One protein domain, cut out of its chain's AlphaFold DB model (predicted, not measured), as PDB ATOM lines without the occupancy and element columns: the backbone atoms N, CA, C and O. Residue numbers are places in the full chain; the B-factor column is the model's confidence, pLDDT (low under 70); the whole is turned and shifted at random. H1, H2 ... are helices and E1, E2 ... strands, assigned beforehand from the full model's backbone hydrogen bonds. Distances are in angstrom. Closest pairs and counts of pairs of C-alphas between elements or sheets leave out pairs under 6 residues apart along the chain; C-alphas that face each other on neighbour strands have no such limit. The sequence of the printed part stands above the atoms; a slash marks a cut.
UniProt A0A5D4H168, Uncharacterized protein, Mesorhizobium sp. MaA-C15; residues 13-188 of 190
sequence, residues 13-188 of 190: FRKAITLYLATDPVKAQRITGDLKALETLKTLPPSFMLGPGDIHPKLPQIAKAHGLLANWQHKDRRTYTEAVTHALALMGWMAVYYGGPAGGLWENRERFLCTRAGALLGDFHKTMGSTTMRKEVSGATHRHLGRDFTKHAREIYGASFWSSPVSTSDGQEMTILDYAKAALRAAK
ATOM      1  N   PHE A  13     140.669 133.541  88.606       89.56
ATOM      2  CA  PHE A  13     139.938 132.402  89.171       89.56
ATOM      3  C   PHE A  13     139.948 132.388  90.701       89.56
ATOM      4  O   PHE A  13     138.932 132.066  91.311       89.56
ATOM      5  N   ARG A  14     141.056 132.777  91.348       89.12
ATOM      6  CA  ARG A  14     141.083 132.937  92.813       89.12
ATOM      7  C   ARG A  14     140.123 134.020  93.280       89.12
ATOM      8  O   ARG A  14     139.405 133.803  94.248       89.12
ATOM      9  N   LYS A  15     140.061 135.147  92.566       89.50
ATOM     10  CA  LYS A  15     139.104 136.217  92.860       89.50
ATOM     11  C   LYS A  15     137.660 135.730  92.741       89.50
ATOM     12  O   LYS A  15     136.843 136.093  93.582       89.50
ATOM     13  N   ALA A  16     137.362 134.882  91.758       90.12
ATOM     14  CA  ALA A  16     136.047 134.268  91.606       90.12
ATOM     15  C   ALA A  16     135.678 133.371  92.810       90.12
ATOM     16  O   ALA A  16     134.551 133.426  93.293       90.12
ATOM     17  N   ILE A  17     136.643 132.622  93.365       90.31
ATOM     18  CA  ILE A  17     136.447 131.857  94.612       90.31
ATOM     19  C   ILE A  17     136.183 132.788  95.799       90.31
ATOM     20  O   ILE A  17     135.260 132.545  96.571       90.31
ATOM     21  N   THR A  18     136.951 133.872  95.940       88.69
ATOM     22  CA  THR A  18     136.728 134.867  97.002       88.69
ATOM     23  C   THR A  18     135.334 135.489  96.924       88.69
ATOM     24  O   THR A  18     134.702 135.681  97.956       88.69
ATOM     25  N   LEU A  19     134.846 135.788  95.717       86.88
ATOM     26  CA  LEU A  19     133.498 136.323  95.516       86.88
ATOM     27  C   LEU A  19     132.420 135.332  95.942       86.88
ATOM     28  O   LEU A  19     131.517 135.710  96.676       86.88
ATOM     29  N   TYR A  20     132.551 134.063  95.563       87.19
ATOM     30  CA  TYR A  20     131.617 133.030  96.004       87.19
ATOM     31  C   TYR A  20     131.527 132.910  97.528       87.19
ATOM     32  O   TYR A  20     130.443 132.789  98.095       87.19
ATOM     33  N   LEU A  21     132.673 132.977  98.209       86.75
ATOM     34  CA  LEU A  21     132.703 132.952  99.670       86.75
ATOM     35  C   LEU A  21     131.981 134.161 100.291       86.75
ATOM     36  O   LEU A  21     131.499 134.062 101.414       86.75
ATOM     37  N   ALA A  22     131.889 135.283  99.573       85.19
ATOM     38  CA  ALA A  22     131.150 136.459 100.021       85.19
ATOM     39  C   ALA A  22     129.634 136.349  99.774       85.19
ATOM     40  O   ALA A  22     128.863 136.940 100.524       85.19
ATOM     41  N   THR A  23     129.197 135.598  98.757       84.38
ATOM     42  CA  THR A  23     127.768 135.441  98.426       84.38
ATOM     43  C   THR A  23     127.048 134.416  99.304       84.38
ATOM     44  O   THR A  23     125.844 134.526  99.494       84.38
ATOM     45  N   ASP A  24     127.766 133.431  99.855       84.38
ATOM     46  CA  ASP A  24     127.212 132.424 100.775       84.38
ATOM     47  C   ASP A  24     128.052 132.354 102.066       84.38
ATOM     48  O   ASP A  24     128.886 131.454 102.231       84.38
ATOM     49  N   PRO A  25     127.878 133.320 102.990       83.69
ATOM     50  CA  PRO A  25     128.732 133.450 104.169       83.69
ATOM     51  C   PRO A  25     128.591 132.269 105.137       83.69
ATOM     52  O   PRO A  25     129.565 131.891 105.789       83.69
ATOM     53  N   VAL A  26     127.411 131.646 105.209       87.94
ATOM     54  CA  VAL A  26     127.160 130.497 106.093       87.94
ATOM     55  C   VAL A  26     127.944 129.283 105.605       87.94
ATOM     56  O   VAL A  26     128.685 128.657 106.372       87.94
ATOM     57  N   LYS A  27     127.841 128.963 104.310       85.38
ATOM     58  CA  LYS A  27     128.611 127.866 103.724       85.38
ATOM     59  C   LYS A  27     130.104 128.174 103.739       85.38
ATOM     60  O   LYS A  27     130.893 127.286 104.056       85.38
ATOM     61  N   ALA A  28     130.494 129.420 103.472       84.25
ATOM     62  CA  ALA A  28     131.881 129.866 103.547       84.25
ATOM     63  C   ALA A  28     132.474 129.682 104.949       84.25
ATOM     64  O   ALA A  28     133.591 129.178 105.073       84.25
ATOM     65  N   GLN A  29     131.735 130.032 106.004       88.31
ATOM     66  CA  GLN A  29     132.183 129.862 107.385       88.31
ATOM     67  C   GLN A  29     132.386 128.385 107.726       88.31
ATOM     68  O   GLN A  29     133.434 128.024 108.264       88.31
ATOM     69  N   ARG A  30     131.429 127.524 107.358       89.25
ATOM     70  CA  ARG A  30     131.550 126.073 107.544       89.25
ATOM     71  C   ARG A  30     132.764 125.511 106.806       89.25
ATOM     72  O   ARG A  30     133.603 124.867 107.425       89.25
ATOM     73  N   ILE A  31     132.890 125.809 105.513       88.50
ATOM     74  CA  ILE A  31     134.014 125.362 104.677       88.50
ATOM     75  C   ILE A  31     135.349 125.847 105.247       88.50
ATOM     76  O   ILE A  31     136.321 125.099 105.271       88.50
ATOM     77  N   THR A  32     135.404 127.088 105.727       85.44
ATOM     78  CA  THR A  32     136.606 127.641 106.362       85.44
ATOM     79  C   THR A  32     136.955 126.880 107.640       85.44
ATOM     80  O   THR A  32     138.129 126.614 107.884       85.44
ATOM     81  N   GLY A  33     135.957 126.507 108.447       87.31
ATOM     82  CA  GLY A  33     136.142 125.652 109.621       87.31
ATOM     83  C   GLY A  33     136.705 124.280 109.253       87.31
ATOM     84  O   GLY A  33     137.730 123.876 109.805       87.31
ATOM     85  N   ASP A  34     136.103 123.614 108.267       87.69
ATOM     86  CA  ASP A  34     136.540 122.302 107.778       87.69
ATOM     87  C   ASP A  34     137.976 122.363 107.233       87.69
ATOM     88  O   ASP A  34     138.819 121.532 107.574       87.69
ATOM     89  N   LEU A  35     138.297 123.391 106.442       87.19
ATOM     90  CA  LEU A  35     139.637 123.599 105.896       87.19
ATOM     91  C   LEU A  35     140.677 123.887 106.981       87.19
ATOM     92  O   LEU A  35     141.771 123.339 106.903       87.19
ATOM     93  N   LYS A  36     140.352 124.668 108.017       87.50
ATOM     94  CA  LYS A  36     141.247 124.891 109.170       87.50
ATOM     95  C   LYS A  36     141.465 123.619 109.992       87.50
ATOM     96  O   LYS A  36     142.581 123.349 110.444       87.50
ATOM     97  N   ALA A  37     140.419 122.817 110.178       87.44
ATOM     98  CA  ALA A  37     140.544 121.517 110.826       87.44
ATOM     99  C   ALA A  37     141.472 120.602 110.012       87.44
ATOM    100  O   ALA A  37     142.382 119.986 110.562       87.44
ATOM    101  N   LEU A  38     141.314 120.583 108.689       83.38
ATOM    102  CA  LEU A  38     142.185 119.844 107.777       83.38
ATOM    103  C   LEU A  38     143.613 120.382 107.759       83.38
ATOM    104  O   LEU A  38     144.544 119.585 107.738       83.38
ATOM    105  N   GLU A  39     143.811 121.697 107.814       85.56
ATOM    106  CA  GLU A  39     145.135 122.293 107.994       85.56
ATOM    107  C   GLU A  39     145.789 121.735 109.248       85.56
ATOM    108  O   GLU A  39     146.904 121.235 109.170       85.56
ATOM    109  N   THR A  40     145.078 121.709 110.371       82.94
ATOM    110  CA  THR A  40     145.604 121.158 111.627       82.94
ATOM    111  C   THR A  40     145.942 119.668 111.496       82.94
ATOM    112  O   THR A  40     147.003 119.236 111.931       82.94
ATOM    113  N   LEU A  41     145.078 118.881 110.844       81.62
ATOM    114  CA  LEU A  41     145.259 117.432 110.673       81.62
ATOM    115  C   LEU A  41     146.350 117.053 109.660       81.62
ATOM    116  O   LEU A  41     146.912 115.962 109.740       81.62
ATOM    117  N   LYS A  42     146.591 117.900 108.656       77.50
ATOM    118  CA  LYS A  42     147.521 117.635 107.548       77.50
ATOM    119  C   LYS A  42     148.869 118.327 107.715       77.50
ATOM    120  O   LYS A  42     149.796 117.980 106.993       77.50
ATOM    121  N   THR A  43     148.983 119.265 108.653       72.56
ATOM    122  CA  THR A  43     150.248 119.926 108.977       72.56
ATOM    123  C   THR A  43     151.116 118.991 109.810       72.56
ATOM    124  O   THR A  43     150.726 118.557 110.890       72.56
ATOM    125  N   LEU A  44     152.306 118.682 109.302       74.88
ATOM    126  CA  LEU A  44     153.320 117.924 110.032       74.88
ATOM    127  C   LEU A  44     154.259 118.891 110.785       74.88
ATOM    128  O   LEU A  44     154.168 120.105 110.607       74.88
ATOM    129  N   PRO A  45     155.122 118.413 111.697       74.12
ATOM    130  CA  PRO A  45     156.105 119.285 112.336       74.12
ATOM    131  C   PRO A  45     157.027 119.937 111.291       74.12
ATOM    132  O   PRO A  45     157.404 119.261 110.341       74.12
ATOM    133  N   PRO A  46     157.500 121.185 111.471       69.25
ATOM    134  CA  PRO A  46     158.433 121.817 110.525       69.25
ATOM    135  C   PRO A  46     159.749 121.049 110.320       69.25
ATOM    136  O   PRO A  46     160.403 121.192 109.289       69.25
ATOM    137  N   SER A  47     160.144 120.236 111.307       71.38
ATOM    138  CA  SER A  47     161.279 119.310 111.219       71.38
ATOM    139  C   SER A  47     161.004 118.110 110.309       71.38
ATOM    140  O   SER A  47     161.943 117.487 109.812       71.38
ATOM    141  N   PHE A  48     159.733 117.788 110.068       71.00
ATOM    142  CA  PHE A  48     159.308 116.771 109.125       71.00
ATOM    143  C   PHE A  48     159.353 117.347 107.709       71.00
ATOM    144  O   PHE A  48     158.406 117.961 107.218       71.00
ATOM    145  N   MET A  49     160.476 117.124 107.035       68.81
ATOM    146  CA  MET A  49     160.596 117.336 105.600       68.81
ATOM    147  C   MET A  49     161.130 116.070 104.942       68.81
ATOM    148  O   MET A  49     162.259 115.667 105.226       68.81
ATOM    149  N   LEU A  50     160.346 115.449 104.051       67.94
ATOM    150  CA  LEU A  50     160.858 114.330 103.255       67.94
ATOM    151  C   LEU A  50     161.915 114.865 102.297       67.94
ATOM    152  O   LEU A  50     161.603 115.630 101.389       67.94
ATOM    153  N   GLY A  51     163.158 114.449 102.472       63.66
ATOM    154  CA  GLY A  51     164.204 114.666 101.502       63.66
ATOM    155  C   GLY A  51     164.047 113.749 100.285       63.66
ATOM    156  O   GLY A  51     163.364 112.724 100.321       63.66
ATOM    157  N   PRO A  52     164.755 114.054  99.191       61.03
ATOM    158  CA  PRO A  52     164.798 113.194  98.013       61.03
ATOM    159  C   PRO A  52     165.245 111.738  98.224       61.03
ATOM    160  O   PRO A  52     164.953 110.880  97.387       61.03
ATOM    161  N   GLY A  53     166.018 111.471  99.281       63.38
ATOM    162  CA  GLY A  53     166.431 110.121  99.678       63.38
ATOM    163  C   GLY A  53     165.335 109.362 100.427       63.38
ATOM    164  O   GLY A  53     165.282 108.139 100.349       63.38
ATOM    165  N   ASP A  54     164.416 110.093 101.060       67.38
ATOM    166  CA  ASP A  54     163.328 109.534 101.861       67.38
ATOM    167  C   ASP A  54     162.148 109.089 100.988       67.38
ATOM    168  O   ASP A  54     161.325 108.288 101.417       67.38
ATOM    169  N   ILE A  55     162.077 109.532  99.724       70.38
ATOM    170  CA  ILE A  55     161.087 109.076  98.731       70.38
ATOM    171  C   ILE A  55     161.526 107.722  98.147       70.38
ATOM    172  O   ILE A  55     161.776 107.566  96.949       70.38
ATOM    173  N   HIS A  56     161.640 106.715  99.009       72.81
ATOM    174  CA  HIS A  56     162.049 105.373  98.612       72.81
ATOM    175  C   HIS A  56     161.008 104.732  97.664       72.81
ATOM    176  O   HIS A  56     159.801 104.854  97.909       72.81
ATOM    177  N   PRO A  57     161.409 103.990  96.610       68.44
ATOM    178  CA  PRO A  57     160.473 103.381  95.660       68.44
ATOM    179  C   PRO A  57     159.395 102.514  96.323       68.44
ATOM    180  O   PRO A  57     158.237 102.588  95.916       68.44
ATOM    181  N   LYS A  58     159.754 101.785  97.390       78.69
ATOM    182  CA  LYS A  58     158.848 100.896  98.144       78.69
ATOM    183  C   LYS A  58     157.865 101.610  99.084       78.69
ATOM    184  O   LYS A  58     156.985 100.946  99.618       78.69
ATOM    185  N   LEU A  59     157.988 102.923  99.308       77.31
ATOM    186  CA  LEU A  59     156.991 103.629 100.116       77.31
ATOM    187  C   LEU A  59     155.625 103.625  99.409       77.31
ATOM    188  O   LEU A  59     155.573 103.848  98.190       77.31
ATOM    189  N   PRO A  60     154.519 103.452 100.156       81.31
ATOM    190  CA  PRO A  60     153.182 103.643  99.617       81.31
ATOM    191  C   PRO A  60     153.045 105.026  98.972       81.31
ATOM    192  O   PRO A  60     153.531 106.023  99.507       81.31
ATOM    193  N   GLN A  61     152.358 105.111  97.829       74.06
ATOM    194  CA  GLN A  61     152.186 106.384  97.113       74.06
ATOM    195  C   GLN A  61     151.496 107.448  97.974       74.06
ATOM    196  O   GLN A  61     151.865 108.616  97.904       74.06
ATOM    197  N   ILE A  62     150.566 107.033  98.840       72.75
ATOM    198  CA  ILE A  62     149.896 107.923  99.793       72.75
ATOM    199  C   ILE A  62     150.868 108.526 100.817       72.75
ATOM    200  O   ILE A  62     150.787 109.713 101.118       72.75
ATOM    201  N   ALA A  63     151.848 107.750 101.291       76.75
ATOM    202  CA  ALA A  63     152.866 108.238 102.219       76.75
ATOM    203  C   ALA A  63     153.799 109.246 101.535       76.75
ATOM    204  O   ALA A  63     154.111 110.294 102.104       76.75
ATOM    205  N   LYS A  64     154.176 108.974 100.277       77.62
ATOM    206  CA  LYS A  64     154.938 109.922  99.451       77.62
ATOM    207  C   LYS A  64     154.149 111.220  99.255       77.62
ATOM    208  O   LYS A  64     154.687 112.288  99.511       77.62
ATOM    209  N   ALA A  65     152.875 111.139  98.867       75.88
ATOM    210  CA  ALA A  65     152.008 112.302  98.660       75.88
ATOM    211  C   ALA A  65     151.828 113.147  99.935       75.88
ATOM    212  O   ALA A  65     151.929 114.370  99.875       75.88
ATOM    213  N   HIS A  66     151.634 112.515 101.095       77.00
ATOM    214  CA  HIS A  66     151.509 113.227 102.370       77.00
ATOM    215  C   HIS A  66     152.790 113.961 102.773       77.00
ATOM    216  O   HIS A  66     152.725 115.127 103.152       77.00
ATOM    217  N   GLY A  67     153.961 113.331 102.667       76.38
ATOM    218  CA  GLY A  67     155.190 114.044 103.012       76.38
ATOM    219  C   GLY A  67     155.563 115.126 101.996       76.38
ATOM    220  O   GLY A  67     156.154 116.134 102.368       76.38
ATOM    221  N   LEU A  68     155.148 114.985 100.734       75.81
ATOM    222  CA  LEU A  68     155.260 116.045  99.725       75.81
ATOM    223  C   LEU A  68     154.410 117.263 100.042       75.81
ATOM    224  O   LEU A  68     154.883 118.391  99.930       75.81
ATOM    225  N   LEU A  69     153.171 117.023 100.457       77.88
ATOM    226  CA  LEU A  69     152.273 118.066 100.924       77.88
ATOM    227  C   LEU A  69     152.880 118.818 102.112       77.88
ATOM    228  O   LEU A  69     152.916 120.044 102.086       77.88
ATOM    229  N   ALA A  70     153.437 118.105 103.092       77.69
ATOM    230  CA  ALA A  70     154.107 118.740 104.223       77.69
ATOM    231  C   ALA A  70     155.311 119.590 103.786       77.69
ATOM    232  O   ALA A  70     155.448 120.737 104.203       77.69
ATOM    233  N   ASN A  71     156.144 119.086 102.872       76.06
ATOM    234  CA  ASN A  71     157.254 119.865 102.315       76.06
ATOM    235  C   ASN A  71     156.787 121.165 101.654       76.06
ATOM    236  O   ASN A  71     157.390 122.216 101.863       76.06
ATOM    237  N   TRP A  72     155.712 121.097 100.872       76.56
ATOM    238  CA  TRP A  72     155.099 122.260 100.242       76.56
ATOM    239  C   TRP A  72     154.565 123.264 101.277       76.56
ATOM    240  O   TRP A  72     154.829 124.461 101.155       76.56
ATOM    241  N   GLN A  73     153.893 122.782 102.329       78.69
ATOM    242  CA  GLN A  73     153.388 123.628 103.414       78.69
ATOM    243  C   GLN A  73     154.518 124.336 104.168       78.69
ATOM    244  O   GLN A  73     154.444 125.538 104.415       78.69
ATOM    245  N   HIS A  74     155.595 123.627 104.508       75.94
ATOM    246  CA  HIS A  74     156.661 124.181 105.347       75.94
ATOM    247  C   HIS A  74     157.646 125.061 104.582       75.94
ATOM    248  O   HIS A  74     158.022 126.122 105.082       75.94
ATOM    249  N   LYS A  75     158.053 124.660 103.372       70.50
ATOM    250  CA  LYS A  75     159.046 125.405 102.586       70.50
ATOM    251  C   LYS A  75     158.530 126.777 102.167       70.50
ATOM    252  O   LYS A  75     159.235 127.771 102.316       70.50
ATOM    253  N   ASP A  76     157.300 126.820 101.665       68.88
ATOM    254  CA  ASP A  76     156.716 128.043 101.122       68.88
ATOM    255  C   ASP A  76     155.762 128.727 102.118       68.88
ATOM    256  O   ASP A  76     155.101 129.697 101.754       68.88
ATOM    257  N   ARG A  77     155.685 128.227 103.366       76.50
ATOM    258  CA  ARG A  77     154.721 128.653 104.400       76.50
ATOM    259  C   ARG A  77     153.279 128.649 103.893       76.50
ATOM    260  O   ARG A  77     152.506 129.557 104.188       76.50
ATOM    261  N   ARG A  78     152.950 127.630 103.101       80.81
ATOM    262  CA  ARG A  78     151.651 127.500 102.453       80.81
ATOM    263  C   ARG A  78     150.696 126.645 103.260       80.81
ATOM    264  O   ARG A  78     151.113 125.761 104.005       80.81
ATOM    265  N   THR A  79     149.403 126.885 103.099       85.19
ATOM    266  CA  THR A  79     148.376 126.181 103.869       85.19
ATOM    267  C   THR A  79     147.606 125.171 103.029       85.19
ATOM    268  O   THR A  79     147.565 125.239 101.802       85.19
ATOM    269  N   TYR A  80     146.953 124.210 103.682       84.19
ATOM    270  CA  TYR A  80     146.096 123.260 102.973       84.19
ATOM    271  C   TYR A  80     144.934 123.971 102.258       84.19
ATOM    272  O   TYR A  80     144.591 123.601 101.132       84.19
ATOM    273  N   THR A  81     144.394 125.047 102.850       86.88
ATOM    274  CA  THR A  81     143.423 125.928 102.183       86.88
ATOM    275  C   THR A  81     143.963 126.434 100.857       86.88
ATOM    276  O   THR A  81     143.279 126.332  99.842       86.88
ATOM    277  N   GLU A  82     145.209 126.913 100.822       85.44
ATOM    278  CA  GLU A  82     145.796 127.399  99.578       85.44
ATOM    279  C   GLU A  82     145.874 126.298  98.515       85.44
ATOM    280  O   GLU A  82     145.565 126.580  97.358       85.44
ATOM    281  N   ALA A  83     146.205 125.052  98.868       82.50
ATOM    282  CA  ALA A  83     146.244 123.946  97.905       82.50
ATOM    283  C   ALA A  83     144.859 123.698  97.297       82.50
ATOM    284  O   ALA A  83     144.724 123.593  96.074       82.50
ATOM    285  N   VAL A  84     143.821 123.676  98.137       85.56
ATOM    286  CA  VAL A  84     142.428 123.500  97.708       85.56
ATOM    287  C   VAL A  84     141.969 124.668  96.828       85.56
ATOM    288  O   VAL A  84     141.408 124.443  95.753       85.56
ATOM    289  N   THR A  85     142.265 125.916  97.205       87.69
ATOM    290  CA  THR A  85     141.955 127.107  96.395       87.69
ATOM    291  C   THR A  85     142.666 127.072  95.041       87.69
ATOM    292  O   THR A  85     142.073 127.415  94.018       87.69
ATOM    293  N   HIS A  86     143.928 126.633  94.995       83.50
ATOM    294  CA  HIS A  86     144.658 126.469  93.737       83.50
ATOM    295  C   HIS A  86     144.025 125.386  92.857       83.50
ATOM    296  O   HIS A  86     143.878 125.597  91.652       83.50
ATOM    297  N   ALA A  87     143.621 124.257  93.441       82.50
ATOM    298  CA  ALA A  87     142.956 123.181  92.713       82.50
ATOM    299  C   ALA A  87     141.620 123.640  92.110       82.50
ATOM    300  O   ALA A  87     141.371 123.390  90.930       82.50
ATOM    301  N   LEU A  88     140.801 124.386  92.863       85.56
ATOM    302  CA  LEU A  88     139.581 125.005  92.334       85.56
ATOM    303  C   LEU A  88     139.884 125.951  91.177       85.56
ATOM    304  O   LEU A  88     139.264 125.832  90.122       85.56
ATOM    305  N   ALA A  89     140.847 126.861  91.351       85.06
ATOM    306  CA  ALA A  89     141.201 127.837  90.327       85.06
ATOM    307  C   ALA A  89     141.622 127.149  89.021       85.06
ATOM    308  O   ALA A  89     141.140 127.506  87.948       85.06
ATOM    309  N   LEU A  90     142.442 126.099  89.117       79.38
ATOM    310  CA  LEU A  90     142.808 125.261  87.978       79.38
ATOM    311  C   LEU A  90     141.585 124.547  87.384       79.38
ATOM    312  O   LEU A  90     141.435 124.500  86.169       79.38
ATOM    313  N   MET A  91     140.673 124.011  88.199       79.88
ATOM    314  CA  MET A  91     139.450 123.373  87.699       79.88
ATOM    315  C   MET A  91     138.559 124.322  86.889       79.88
ATOM    316  O   MET A  91     137.961 123.864  85.909       79.88
ATOM    317  N   GLY A  92     138.444 125.585  87.311       80.88
ATOM    318  CA  GLY A  92     137.679 126.631  86.625       80.88
ATOM    319  C   GLY A  92     138.355 127.077  85.347       80.88
ATOM    320  O   GLY A  92     137.727 127.133  84.297       80.88
ATOM    321  N   TRP A  93     139.669 127.263  85.411       81.31
ATOM    322  CA  TRP A  93     140.509 127.502  84.249       81.31
ATOM    323  C   TRP A  93     140.294 126.428  83.180       81.31
ATOM    324  O   TRP A  93     140.043 126.727  82.017       81.31
ATOM    325  N   MET A  94     140.229 125.157  83.577       76.31
ATOM    326  CA  MET A  94     139.915 124.075  82.643       76.31
ATOM    327  C   MET A  94     138.476 124.036  82.168       76.31
ATOM    328  O   MET A  94     138.238 123.607  81.045       76.31
ATOM    329  N   ALA A  95     137.522 124.487  82.976       78.81
ATOM    330  CA  ALA A  95     136.152 124.643  82.507       78.81
ATOM    331  C   ALA A  95     136.052 125.725  81.417       78.81
ATOM    332  O   ALA A  95     135.287 125.556  80.477       78.81
ATOM    333  N   VAL A  96     136.850 126.795  81.510       80.75
ATOM    334  CA  VAL A  96     136.900 127.864  80.502       80.75
ATOM    335  C   VAL A  96     137.583 127.405  79.216       80.75
ATOM    336  O   VAL A  96     137.036 127.604  78.137       80.75
ATOM    337  N   TYR A  97     138.765 126.795  79.318       75.19
ATOM    338  CA  TYR A  97     139.598 126.517  78.142       75.19
ATOM    339  C   TYR A  97     139.393 125.135  77.528       75.19
ATOM    340  O   TYR A  97     139.704 124.947  76.353       75.19
ATOM    341  N   TYR A  98     138.882 124.169  78.295       71.50
ATOM    342  CA  TYR A  98     138.727 122.780  77.857       71.50
ATOM    343  C   TYR A  98     137.303 122.219  78.091       71.50
ATOM    344  O   TYR A  98     137.153 120.998  78.114       71.50
ATOM    345  N   GLY A  99     136.255 123.053  78.265       65.50
ATOM    346  CA  GLY A  99     134.896 122.578  78.602       65.50
ATOM    347  C   GLY A  99     133.691 123.213  77.873       65.50
ATOM    348  O   GLY A  99     133.517 124.428  77.879       65.50
ATOM    349  N   GLY A 100     132.806 122.338  77.358       53.56
ATOM    350  CA  GLY A 100     131.386 122.537  76.993       53.56
ATOM    351  C   GLY A 100     130.685 121.170  76.736       53.56
ATOM    352  O   GLY A 100     131.404 120.211  76.450       53.56
ATOM    353  N   PRO A 101     129.336 121.029  76.819       43.34
ATOM    354  CA  PRO A 101     128.604 119.742  76.718       43.34
ATOM    355  C   PRO A 101     128.708 119.006  75.369       43.34
ATOM    356  O   PRO A 101     128.246 117.877  75.248       43.34
ATOM    357  N   ALA A 102     129.301 119.635  74.353       36.72
ATOM    358  CA  ALA A 102     129.387 119.131  72.988       36.72
ATOM    359  C   ALA A 102     130.825 119.229  72.438       36.72
ATOM    360  O   ALA A 102     131.108 120.038  71.560       36.72
ATOM    361  N   GLY A 103     131.750 118.406  72.950       40.50
ATOM    362  CA  GLY A 103     132.988 118.094  72.211       40.50
ATOM    363  C   GLY A 103     134.321 118.597  72.778       40.50
ATOM    364  O   GLY A 103     135.340 118.492  72.101       40.50
ATOM    365  N   GLY A 104     134.375 119.085  74.020       48.12
ATOM    366  CA  GLY A 104     135.651 119.197  74.739       48.12
ATOM    367  C   GLY A 104     135.995 117.863  75.404       48.12
ATOM    368  O   GLY A 104     135.221 117.395  76.234       48.12
ATOM    369  N   LEU A 105     137.134 117.243  75.065       49.50
ATOM    370  CA  LEU A 105     137.597 115.996  75.697       49.50
ATOM    371  C   LEU A 105     137.860 116.229  77.195       49.50
ATOM    372  O   LEU A 105     138.970 116.575  77.608       49.50
ATOM    373  N   TRP A 106     136.838 116.010  78.020       51.56
ATOM    374  CA  TRP A 106     136.887 116.005  79.487       51.56
ATOM    375  C   TRP A 106     138.063 115.183  80.044       51.56
ATOM    376  O   TRP A 106     138.655 115.515  81.072       51.56
ATOM    377  N   GLU A 107     138.467 114.156  79.304       52.41
ATOM    378  CA  GLU A 107     139.621 113.298  79.563       52.41
ATOM    379  C   GLU A 107     140.942 114.080  79.686       52.41
ATOM    380  O   GLU A 107     141.803 113.719  80.491       52.41
ATOM    381  N   ASN A 108     141.102 115.195  78.965       52.28
ATOM    382  CA  ASN A 108     142.299 116.039  79.040       52.28
ATOM    383  C   ASN A 108     142.266 117.009  80.224       52.28
ATOM    384  O   ASN A 108     143.325 117.381  80.726       52.28
ATOM    385  N   ARG A 109     141.078 117.368  80.725       56.31
ATOM    386  CA  ARG A 109     140.916 118.200  81.925       56.31
ATOM    387  C   ARG A 109     141.418 117.469  83.159       56.31
ATOM    388  O   ARG A 109     142.223 118.014  83.906       56.31
ATOM    389  N   GLU A 110     140.973 116.234  83.372       56.12
ATOM    390  CA  GLU A 110     141.419 115.451  84.527       56.12
ATOM    391  C   GLU A 110     142.903 115.082  84.403       56.12
ATOM    392  O   GLU A 110     143.649 115.248  85.366       56.12
ATOM    393  N   ARG A 111     143.378 114.708  83.207       57.62
ATOM    394  CA  ARG A 111     144.804 114.419  82.961       57.62
ATOM    395  C   ARG A 111     145.707 115.643  83.151       57.62
ATOM    396  O   ARG A 111     146.774 115.512  83.758       57.62
ATOM    397  N   PHE A 112     145.292 116.826  82.694       62.94
ATOM    398  CA  PHE A 112     146.042 118.069  82.881       62.94
ATOM    399  C   PHE A 112     146.048 118.501  84.346       62.94
ATOM    400  O   PHE A 112     147.119 118.781  84.874       62.94
ATOM    401  N   LEU A 113     144.892 118.506  85.021       61.38
ATOM    402  CA  LEU A 113     144.809 118.830  86.448       61.38
ATOM    403  C   LEU A 113     145.660 117.873  87.272       61.38
ATOM    404  O   LEU A 113     146.474 118.336  88.058       61.38
ATOM    405  N   CYS A 114     145.574 116.563  87.034       58.47
ATOM    406  CA  CYS A 114     146.427 115.606  87.733       58.47
ATOM    407  C   CYS A 114     147.908 115.935  87.498       58.47
ATOM    408  O   CYS A 114     148.680 116.020  88.444       58.47
ATOM    409  N   THR A 115     148.319 116.221  86.263       56.31
ATOM    410  CA  THR A 115     149.739 116.452  85.944       56.31
ATOM    411  C   THR A 115     150.261 117.822  86.407       56.31
ATOM    412  O   THR A 115     151.409 117.928  86.834       56.31
ATOM    413  N   ARG A 116     149.442 118.880  86.363       61.94
ATOM    414  CA  ARG A 116     149.855 120.271  86.632       61.94
ATOM    415  C   ARG A 116     149.473 120.763  88.023       61.94
ATOM    416  O   ARG A 116     150.247 121.529  88.585       61.94
ATOM    417  N   ALA A 117     148.367 120.298  88.610       63.78
ATOM    418  CA  ALA A 117     148.075 120.551  90.025       63.78
ATOM    419  C   ALA A 117     149.135 119.888  90.914       63.78
ATOM    420  O   ALA A 117     149.561 120.490  91.886       63.78
ATOM    421  N   GLY A 118     149.635 118.713  90.519       58.94
ATOM    422  CA  GLY A 118     150.790 118.080  91.152       58.94
ATOM    423  C   GLY A 118     152.086 118.879  91.032       58.94
ATOM    424  O   GLY A 118     152.768 119.100  92.023       58.94
ATOM    425  N   ALA A 119     152.411 119.338  89.818       62.53
ATOM    426  CA  ALA A 119     153.652 120.069  89.546       62.53
ATOM    427  C   ALA A 119     153.686 121.485  90.161       62.53
ATOM    428  O   ALA A 119     154.746 121.985  90.525       62.53
ATOM    429  N   LEU A 120     152.532 122.147  90.309       60.56
ATOM    430  CA  LEU A 120     152.426 123.480  90.926       60.56
ATOM    431  C   LEU A 120     152.575 123.464  92.457       60.56
ATOM    432  O   LEU A 120     152.708 124.528  93.068       60.56
ATOM    433  N   LEU A 121     152.578 122.272  93.057       57.34
ATOM    434  CA  LEU A 121     152.796 122.044  94.485       57.34
ATOM    435  C   LEU A 121     154.248 121.621  94.796       57.34
ATOM    436  O   LEU A 121     154.566 121.318  95.938       57.34
ATOM    437  N   GLY A 122     155.145 121.741  93.806       51.94
ATOM    438  CA  GLY A 122     156.578 121.974  94.004       51.94
ATOM    439  C   GLY A 122     157.512 120.828  93.604       51.94
ATOM    440  O   GLY A 122     157.349 119.696  94.039       51.94
ATOM    441  N   ASP A 123     158.573 121.180  92.865       52.28
ATOM    442  CA  ASP A 123     159.814 120.402  92.790       52.28
ATOM    443  C   ASP A 123     160.697 120.670  94.020       52.28
ATOM    444  O   ASP A 123     160.855 121.813  94.481       52.28
ATOM    445  N   PHE A 124     161.349 119.616  94.518       49.81
ATOM    446  CA  PHE A 124     162.325 119.723  95.598       49.81
ATOM    447  C   PHE A 124     163.521 120.544  95.174       49.81
ATOM    448  O   PHE A 124     164.290 120.159  94.295       49.81
ATOM    449  N   HIS A 125     163.738 121.614  95.922       47.97
ATOM    450  CA  HIS A 125     165.033 122.261  95.984       47.97
ATOM    451  C   HIS A 125     165.396 122.325  97.456       47.97
ATOM    452  O   HIS A 125     164.710 123.022  98.214       47.97
ATOM    453  N   LYS A 126     166.406 121.546  97.851       40.62
ATOM    454  CA  LYS A 126     167.020 121.612  99.175       40.62
ATOM    455  C   LYS A 126     168.449 122.102  98.987       40.62
ATOM    456  O   LYS A 126     169.241 121.450  98.308       40.62
ATOM    457  N   THR A 127     168.764 123.238  99.589       38.97
ATOM    458  CA  THR A 127     170.143 123.703  99.732       38.97
ATOM    459  C   THR A 127     170.710 123.028 100.980       38.97
ATOM    460  O   THR A 127     170.178 123.219 102.072       38.97
ATOM    461  N   MET A 128     171.720 122.171 100.829       37.88
ATOM    462  CA  MET A 128     172.472 121.596 101.952       37.88
ATOM    463  C   MET A 128     173.903 122.124 101.881       37.88
ATOM    464  O   MET A 128     174.659 121.742 100.988       37.88
ATOM    465  N   GLY A 129     174.262 123.030 102.794       55.28
ATOM    466  CA  GLY A 129     175.544 123.736 102.733       55.28
ATOM    467  C   GLY A 129     175.662 124.560 101.447       55.28
ATOM    468  O   GLY A 129     174.760 125.328 101.122       55.28
ATOM    469  N   SER A 130     176.743 124.373 100.690       45.81
ATOM    470  CA  SER A 130     176.968 125.016  99.385       45.81
ATOM    471  C   SER A 130     176.275 124.313  98.210       45.81
ATOM    472  O   SER A 130     176.391 124.770  97.074       45.81
ATOM    473  N   THR A 131     175.583 123.194  98.446       39.22
ATOM    474  CA  THR A 131     175.096 122.320  97.372       39.22
ATOM    475  C   THR A 131     173.577 122.379  97.269       39.22
ATOM    476  O   THR A 131     172.847 121.928  98.158       39.22
ATOM    477  N   THR A 132     173.080 122.905  96.153       49.94
ATOM    478  CA  THR A 132     171.656 122.840  95.806       49.94
ATOM    479  C   THR A 132     171.371 121.486  95.175       49.94
ATOM    480  O   THR A 132     171.693 121.253  94.012       49.94
ATOM    481  N   MET A 133     170.754 120.577  95.930       46.28
ATOM    482  CA  MET A 133     170.247 119.337  95.351       46.28
ATOM    483  C   MET A 133     168.849 119.573  94.783       46.28
ATOM    484  O   MET A 133     167.905 119.885  95.519       46.28
ATOM    485  N   ARG A 134     168.719 119.370  93.472       53.53
ATOM    486  CA  ARG A 134     167.440 119.258  92.770       53.53
ATOM    487  C   ARG A 134     167.234 117.791  92.423       53.53
ATOM    488  O   ARG A 134     167.930 117.249  91.572       53.53
ATOM    489  N   LYS A 135     166.297 117.137  93.102       53.50
ATOM    490  CA  LYS A 135     165.825 115.816  92.686       53.50
ATOM    491  C   LYS A 135     164.325 115.922  92.513       53.50
ATOM    492  O   LYS A 135     163.594 116.144  93.473       53.50
ATOM    493  N   GLU A 136     163.893 115.817  91.274       55.47
ATOM    494  CA  GLU A 136     162.485 115.903  90.926       55.47
ATOM    495  C   GLU A 136     161.783 114.642  91.429       55.47
ATOM    496  O   GLU A 136     162.284 113.522  91.281       55.47
ATOM    497  N   VAL A 137     160.630 114.806  92.074       63.41
ATOM    498  CA  VAL A 137     159.782 113.646  92.348       63.41
ATOM    499  C   VAL A 137     159.262 113.129  91.031       63.41
ATOM    500  O   VAL A 137     158.971 113.895  90.113       63.41
ATOM    501  N   SER A 138     159.082 111.813  90.955       67.06
ATOM    502  CA  SER A 138     158.418 111.216  89.809       67.06
ATOM    503  C   SER A 138     157.086 111.921  89.519       67.06
ATOM    504  O   SER A 138     156.278 112.170  90.422       67.06
ATOM    505  N   GLY A 139     156.810 112.167  88.238       67.62
ATOM    506  CA  GLY A 139     155.539 112.751  87.811       67.62
ATOM    507  C   GLY A 139     154.317 111.939  88.263       67.62
ATOM    508  O   GLY A 139     153.234 112.495  88.405       67.62
ATOM    509  N   ALA A 140     154.469 110.641  88.554       72.00
ATOM    510  CA  ALA A 140     153.398 109.811  89.102       72.00
ATOM    511  C   ALA A 140     152.934 110.273  90.493       72.00
ATOM    512  O   ALA A 140     151.733 110.327  90.749       72.00
ATOM    513  N   THR A 141     153.861 110.646  91.373       72.44
ATOM    514  CA  THR A 141     153.509 111.099  92.722       72.44
ATOM    515  C   THR A 141     152.906 112.501  92.693       72.44
ATOM    516  O   THR A 141     151.892 112.732  93.349       72.44
ATOM    517  N   HIS A 142     153.435 113.396  91.847       71.69
ATOM    518  CA  HIS A 142     152.787 114.679  91.561       71.69
ATOM    519  C   HIS A 142     151.344 114.468  91.075       71.69
ATOM    520  O   HIS A 142     150.424 115.110  91.576       71.69
ATOM    521  N   ARG A 143     151.110 113.502  90.174       72.12
ATOM    522  CA  ARG A 143     149.762 113.195  89.673       72.12
ATOM    523  C   ARG A 143     148.770 112.793  90.754       72.12
ATOM    524  O   ARG A 143     147.652 113.300  90.753       72.12
ATOM    525  N   HIS A 144     149.162 111.899  91.656       73.81
ATOM    526  CA  HIS A 144     148.285 111.478  92.749       73.81
ATOM    527  C   HIS A 144     147.959 112.633  93.690       73.81
ATOM    528  O   HIS A 144     146.790 112.850  93.991       73.81
ATOM    529  N   LEU A 145     148.962 113.438  94.041       76.75
ATOM    530  CA  LEU A 145     148.773 114.613  94.879       76.75
ATOM    531  C   LEU A 145     147.787 115.614  94.245       76.75
ATOM    532  O   LEU A 145     146.830 116.051  94.880       76.75
ATOM    533  N   GLY A 146     147.964 115.926  92.957       77.56
ATOM    534  CA  GLY A 146     147.049 116.798  92.218       77.56
ATOM    535  C   GLY A 146     145.622 116.245  92.121       77.56
ATOM    536  O   GLY A 146     144.653 117.009  92.213       77.56
ATOM    537  N   ARG A 147     145.474 114.921  91.967       76.50
ATOM    538  CA  ARG A 147     144.169 114.244  91.963       76.50
ATOM    539  C   ARG A 147     143.481 114.353  93.317       76.50
ATOM    540  O   ARG A 147     142.297 114.679  93.343       76.50
ATOM    541  N   ASP A 148     144.212 114.142  94.407       78.62
ATOM    542  CA  ASP A 148     143.678 114.234  95.766       78.62
ATOM    543  C   ASP A 148     143.180 115.651  96.062       78.62
ATOM    544  O   ASP A 148     142.047 115.812  96.508       78.62
ATOM    545  N   PHE A 149     143.930 116.693  95.689       80.31
ATOM    546  CA  PHE A 149     143.456 118.073  95.852       80.31
ATOM    547  C   PHE A 149     142.257 118.413  94.982       80.31
ATOM    548  O   PHE A 149     141.335 119.079  95.442       80.31
ATOM    549  N   THR A 150     142.239 117.947  93.734       80.81
ATOM    550  CA  THR A 150     141.095 118.158  92.836       80.81
ATOM    551  C   THR A 150     139.846 117.460  93.373       80.81
ATOM    552  O   THR A 150     138.754 118.030  93.347       80.81
ATOM    553  N   LYS A 151     139.994 116.228  93.873       81.25
ATOM    554  CA  LYS A 151     138.921 115.467  94.515       81.25
ATOM    555  C   LYS A 151     138.411 116.211  95.745       81.25
ATOM    556  O   LYS A 151     137.217 116.468  95.844       81.25
ATOM    557  N   HIS A 152     139.311 116.637  96.617       82.62
ATOM    558  CA  HIS A 152     138.950 117.292  97.862       82.62
ATOM    559  C   HIS A 152     138.315 118.673  97.656       82.62
ATOM    560  O   HIS A 152     137.332 119.020  98.303       82.62
ATOM    561  N   ALA A 153     138.800 119.436  96.676       84.69
ATOM    562  CA  ALA A 153     138.169 120.675  96.238       84.69
ATOM    563  C   ALA A 153     136.712 120.458  95.796       84.69
ATOM    564  O   ALA A 153     135.842 121.251  96.153       84.69
ATOM    565  N   ARG A 154     136.427 119.370  95.063       83.06
ATOM    566  CA  ARG A 154     135.054 118.996  94.675       83.06
ATOM    567  C   ARG A 154     134.204 118.562  95.864       83.06
ATOM    568  O   ARG A 154     133.025 118.887  95.879       83.06
ATOM    569  N   GLU A 155     134.772 117.836  96.822       85.69
ATOM    570  CA  GLU A 155     134.058 117.395  98.029       85.69
ATOM    571  C   GLU A 155     133.627 118.583  98.896       85.69
ATOM    572  O   GLU A 155     132.476 118.648  99.314       85.69
ATOM    573  N   ILE A 156     134.522 119.550  99.112       85.06
ATOM    574  CA  ILE A 156     134.269 120.701  99.990       85.06
ATOM    575  C   ILE A 156     133.303 121.702  99.350       85.06
ATOM    576  O   ILE A 156     132.348 122.156  99.980       85.06
ATOM    577  N   TYR A 157     133.553 122.077  98.096       85.00
ATOM    578  CA  TYR A 157     132.815 123.161  97.442       85.00
ATOM    579  C   TYR A 157     131.643 122.667  96.586       85.00
ATOM    580  O   TYR A 157     130.749 123.448  96.247       85.00
ATOM    581  N   GLY A 158     131.607 121.369  96.286       84.00
ATOM    582  CA  GLY A 158     130.620 120.732  95.425       84.00
ATOM    583  C   GLY A 158     131.044 120.694  93.955       84.00
ATOM    584  O   GLY A 158     131.807 121.527  93.460       84.00
ATOM    585  N   ALA A 159     130.502 119.723  93.216       77.25
ATOM    586  CA  ALA A 159     130.742 119.587  91.778       77.25
ATOM    587  C   ALA A 159     130.178 120.768  90.964       77.25
ATOM    588  O   ALA A 159     130.727 121.111  89.917       77.25
ATOM    589  N   SER A 160     129.121 121.408  91.471       81.88
ATOM    590  CA  SER A 160     128.448 122.563  90.874       81.88
ATOM    591  C   SER A 160     129.054 123.910  91.276       81.88
ATOM    592  O   SER A 160     128.476 124.940  90.944       81.88
ATOM    593  N   PHE A 161     130.215 123.939  91.951       86.88
ATOM    594  CA  PHE A 161     130.858 125.180  92.397       86.88
ATOM    595  C   PHE A 161     130.892 126.244  91.289       86.88
ATOM    596  O   PHE A 161     130.299 127.301  91.440       86.88
ATOM    597  N   TRP A 162     131.477 125.932  90.129       87.69
ATOM    598  CA  TRP A 162     131.607 126.886  89.015       87.69
ATOM    599  C   TRP A 162     130.271 127.307  88.382       87.69
ATOM    600  O   TRP A 162     130.215 128.351  87.740       87.69
ATOM    601  N   SER A 163     129.207 126.532  88.592       87.12
ATOM    602  CA  SER A 163     127.836 126.848  88.168       87.12
ATOM    603  C   SER A 163     127.035 127.584  89.246       87.12
ATOM    604  O   SER A 163     125.863 127.871  89.026       87.12
ATOM    605  N   SER A 164     127.624 127.858  90.413       87.25
ATOM    606  CA  SER A 164     126.932 128.566  91.492       87.25
ATOM    607  C   SER A 164     126.661 130.015  91.079       87.25
ATOM    608  O   SER A 164     127.523 130.620  90.431       87.25
ATOM    609  N   PRO A 165     125.490 130.571  91.432       90.88
ATOM    610  CA  PRO A 165     125.171 131.958  91.136       90.88
ATOM    611  C   PRO A 165     126.041 132.900  91.974       90.88
ATOM    612  O   PRO A 165     126.372 132.606  93.123       90.88
ATOM    613  N   VAL A 166     126.407 134.034  91.386       89.50
ATOM    614  CA  VAL A 166     127.030 135.184  92.035       89.50
ATOM    615  C   VAL A 166     126.384 136.458  91.508       89.50
ATOM    616  O   VAL A 166     126.118 136.583  90.311       89.50
ATOM    617  N   SER A 167     126.152 137.410  92.404       86.25
ATOM    618  CA  SER A 167     125.694 138.747  92.037       86.25
ATOM    619  C   SER A 167     126.904 139.646  91.806       86.25
ATOM    620  O   SER A 167     127.808 139.721  92.644       86.25
ATOM    621  N   THR A 168     126.948 140.320  90.664       79.81
ATOM    622  CA  THR A 168     127.961 141.337  90.374       79.81
ATOM    623  C   THR A 168     127.610 142.673  91.031       79.81
ATOM    624  O   THR A 168     126.517 142.867  91.562       79.81
ATOM    625  N   SER A 169     128.558 143.615  91.040       77.38
ATOM    626  CA  SER A 169     128.391 144.930  91.684       77.38
ATOM    627  C   SER A 169     127.265 145.786  91.090       77.38
ATOM    628  O   SER A 169     126.788 146.705  91.743       77.38
ATOM    629  N   ASP A 170     126.857 145.498  89.858       81.44
ATOM    630  CA  ASP A 170     125.734 146.096  89.129       81.44
ATOM    631  C   ASP A 170     124.415 145.313  89.298       81.44
ATOM    632  O   ASP A 170     123.414 145.652  88.674       81.44
ATOM    633  N   GLY A 171     124.393 144.281  90.149       79.88
ATOM    634  CA  GLY A 171     123.193 143.515  90.487       79.88
ATOM    635  C   GLY A 171     122.810 142.428  89.480       79.88
ATOM    636  O   GLY A 171     121.785 141.779  89.671       79.88
ATOM    637  N   GLN A 172     123.609 142.194  88.433       87.12
ATOM    638  CA  GLN A 172     123.368 141.077  87.520       87.12
ATOM    639  C   GLN A 172     123.712 139.742  88.190       87.12
ATOM    640  O   GLN A 172     124.767 139.584  88.809       87.12
ATOM    641  N   GLU A 173     122.830 138.758  88.039       87.94
ATOM    642  CA  GLU A 173     123.127 137.381  88.423       87.94
ATOM    643  C   GLU A 173     123.816 136.652  87.273       87.94
ATOM    644  O   GLU A 173     123.331 136.611  86.142       87.94
ATOM    645  N   MET A 174     124.956 136.040  87.570       91.94
ATOM    646  CA  MET A 174     125.660 135.156  86.645       91.94
ATOM    647  C   MET A 174     126.331 134.025  87.411       91.94
ATOM    648  O   MET A 174     126.438 134.063  88.633       91.94
ATOM    649  N   THR A 175     126.802 132.990  86.720       91.88
ATOM    650  CA  THR A 175     127.571 131.938  87.395       91.88
ATOM    651  C   THR A 175     128.987 132.416  87.719       91.88
ATOM    652  O   THR A 175     129.525 133.290  87.034       91.88
ATOM    653  N   ILE A 176     129.652 131.799  88.705       90.12
ATOM    654  CA  ILE A 176     131.090 132.037  88.958       90.12
ATOM    655  C   ILE A 176     131.902 131.861  87.661       90.12
ATOM    656  O   ILE A 176     132.840 132.616  87.394       90.12
ATOM    657  N   LEU A 177     131.561 130.853  86.851       88.94
ATOM    658  CA  LEU A 177     132.243 130.574  85.592       88.94
ATOM    659  C   LEU A 177     132.072 131.709  84.581       88.94
ATOM    660  O   LEU A 177     133.048 132.104  83.944       88.94
ATOM    661  N   ASP A 178     130.858 132.226  84.425       90.44
ATOM    662  CA  ASP A 178     130.582 133.304  83.478       90.44
ATOM    663  C   ASP A 178     131.196 134.622  83.939       90.44
ATOM    664  O   ASP A 178     131.808 135.315  83.126       90.44
ATOM    665  N   TYR A 179     131.180 134.888  85.246       90.94
ATOM    666  CA  TYR A 179     131.940 135.978  85.846       90.94
ATOM    667  C   TYR A 179     133.438 135.869  85.521       90.94
ATOM    668  O   TYR A 179     134.050 136.821  85.035       90.94
ATOM    669  N   ALA A 180     134.043 134.692  85.723       90.44
ATOM    670  CA  ALA A 180     135.458 134.476  85.426       90.44
ATOM    671  C   ALA A 180     135.769 134.658  83.928       90.44
ATOM    672  O   ALA A 180     136.782 135.269  83.584       90.44
ATOM    673  N   LYS A 181     134.893 134.187  83.029       89.94
ATOM    674  CA  LYS A 181     135.016 134.413  81.577       89.94
ATOM    675  C   LYS A 181     134.922 135.896  81.222       89.94
ATOM    676  O   LYS A 181     135.729 136.376  80.429       89.94
ATOM    677  N   ALA A 182     133.959 136.621  81.789       89.94
ATOM    678  CA  ALA A 182     133.796 138.053  81.559       89.94
ATOM    679  C   ALA A 182     135.037 138.830  82.024       89.94
ATOM    680  O   ALA A 182     135.581 139.628  81.263       89.94
ATOM    681  N   ALA A 183     135.550 138.517  83.218       89.94
ATOM    682  CA  ALA A 183     136.769 139.115  83.754       89.94
ATOM    683  C   ALA A 183     138.001 138.833  82.875       89.94
ATOM    684  O   ALA A 183     138.801 139.733  82.620       89.94
ATOM    685  N   LEU A 184     138.146 137.608  82.363       89.81
ATOM    686  CA  LEU A 184     139.229 137.254  81.444       89.81
ATOM    687  C   LEU A 184     139.141 137.998  80.105       89.81
ATOM    688  O   LEU A 184     140.165 138.481  79.623       89.81
ATOM    689  N   ARG A 185     137.943 138.133  79.520       89.69
ATOM    690  CA  ARG A 185     137.726 138.928  78.295       89.69
ATOM    691  C   ARG A 185     138.044 140.403  78.523       89.69
ATOM    692  O   ARG A 185     138.756 141.004  77.724       89.69
ATOM    693  N   ALA A 186     137.580 140.974  79.636       90.44
ATOM    694  CA  ALA A 186     137.882 142.356  80.009       90.44
ATOM    695  C   ALA A 186     139.396 142.585  80.169       90.44
ATOM    696  O   ALA A 186     139.920 143.619  79.759       90.44
ATOM    697  N   ALA A 187     140.117 141.587  80.686       86.94
ATOM    698  CA  ALA A 187     141.574 141.589  80.789       86.94
ATOM    699  C   ALA A 187     142.310 141.263  79.469       86.94
ATOM    700  O   ALA A 187     143.541 141.232  79.465       86.94
ATOM    701  N   LYS A 188     141.595 141.023  78.358       87.12
ATOM    702  CA  LYS A 188     142.141 140.599  77.050       87.12
ATOM    703  C   LYS A 188     142.950 139.291  77.117       87.12
ATOM    704  O   LYS A 188     143.969 139.138  76.441       87.12
TER     705      LYS A 188
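AT A GLANCE: This is residues 13 to 188 of the 190 residues of an uncharacterized protein of Mesorhizobium sp. MaA-C15 (UniProt A0A5D4H168). Two long helices, H4 and H6, cross nearly at right angles to make the core, with H5 packed on both of them; H2 and H3 cross their starting ends, while H1 and H7 pack on H4. Small strand hairpins lie at the two ends of the long axis, E1 and E2 at one, E3 and E4 near H1 and H7 at the other. The 176 printed residues are mostly helix, in the order H1 H2 H3 H4 H5 E1 E2 H6 E3 E4 H7, with two antiparallel two-stranded sheets. The whole is compact, with a radius of gyration of the C-alphas of 18.0 A, but elongated, spanning 56 by 37 by 30 A.

HOW THE PARTS SIT: Start at H1, residues 13 to 23, which touches residues 85 to 93 of H4, residues 80 to 98, closest at C-alphas 13 and 89, 4.9 A. H2, residues 25 to 42, touches H1 only at the corner, and only just, with 3 pairs of C-alphas within 8 A; its residues 35 to 42 touch H4, closest at C-alphas 39 and 80, 5.2 A. H3, residues 61 to 75, touches H6, residues 139 to 157, about perpendicular at 78 degrees, closest at C-alphas 65 and 145, 5.5 A. H4, the hub, touches five helices; it stands about perpendicular to H6 at 87 degrees, C-alphas 84 and 153 being closest at 5.3 A. H5, residues 106 to 119, forms a helical hairpin with H4 and touches H6, closest at C-alphas 118 and 142, 4.0 A. In the hairpin of E1, residues 125 to 128, and E2, residues 131 to 134, N 128 and O 131 are 2.9 A apart. In that of E3, residues 165 to 167, and E4, residues 173 to 175, find N 166 and O 174 at 2.8 A. H7, residues 176 to 186, touches H1, closest at C-alphas 16 and 176, 6.0 A. Every O i to N i+4 pair is within hydrogen-bond range in H1, H2, H3, H4, H6 and H7, and 9 of 10 in H5.

IN THESE COORDINATES: Find C-alpha 13 at (139.938, 132.402, 89.171), where H1 begins. H2 covers 24.8 A, H3 20.9 A, H4 26.2 A, H5 20.0 A and H6 26.8 A. H7 ends at C-alpha 186, (137.882, 142.356, 80.009).

THE WHOLE: The C-alphas of Ser 130 and Gly 171 are the farthest apart, at 57.6 A. The printed part has no cut; its long link, residues 43 to 60, joins H2 to H3. Mean pLDDT of the printed part is 74.9, and residues 99 to 139 are among the 50 under 70.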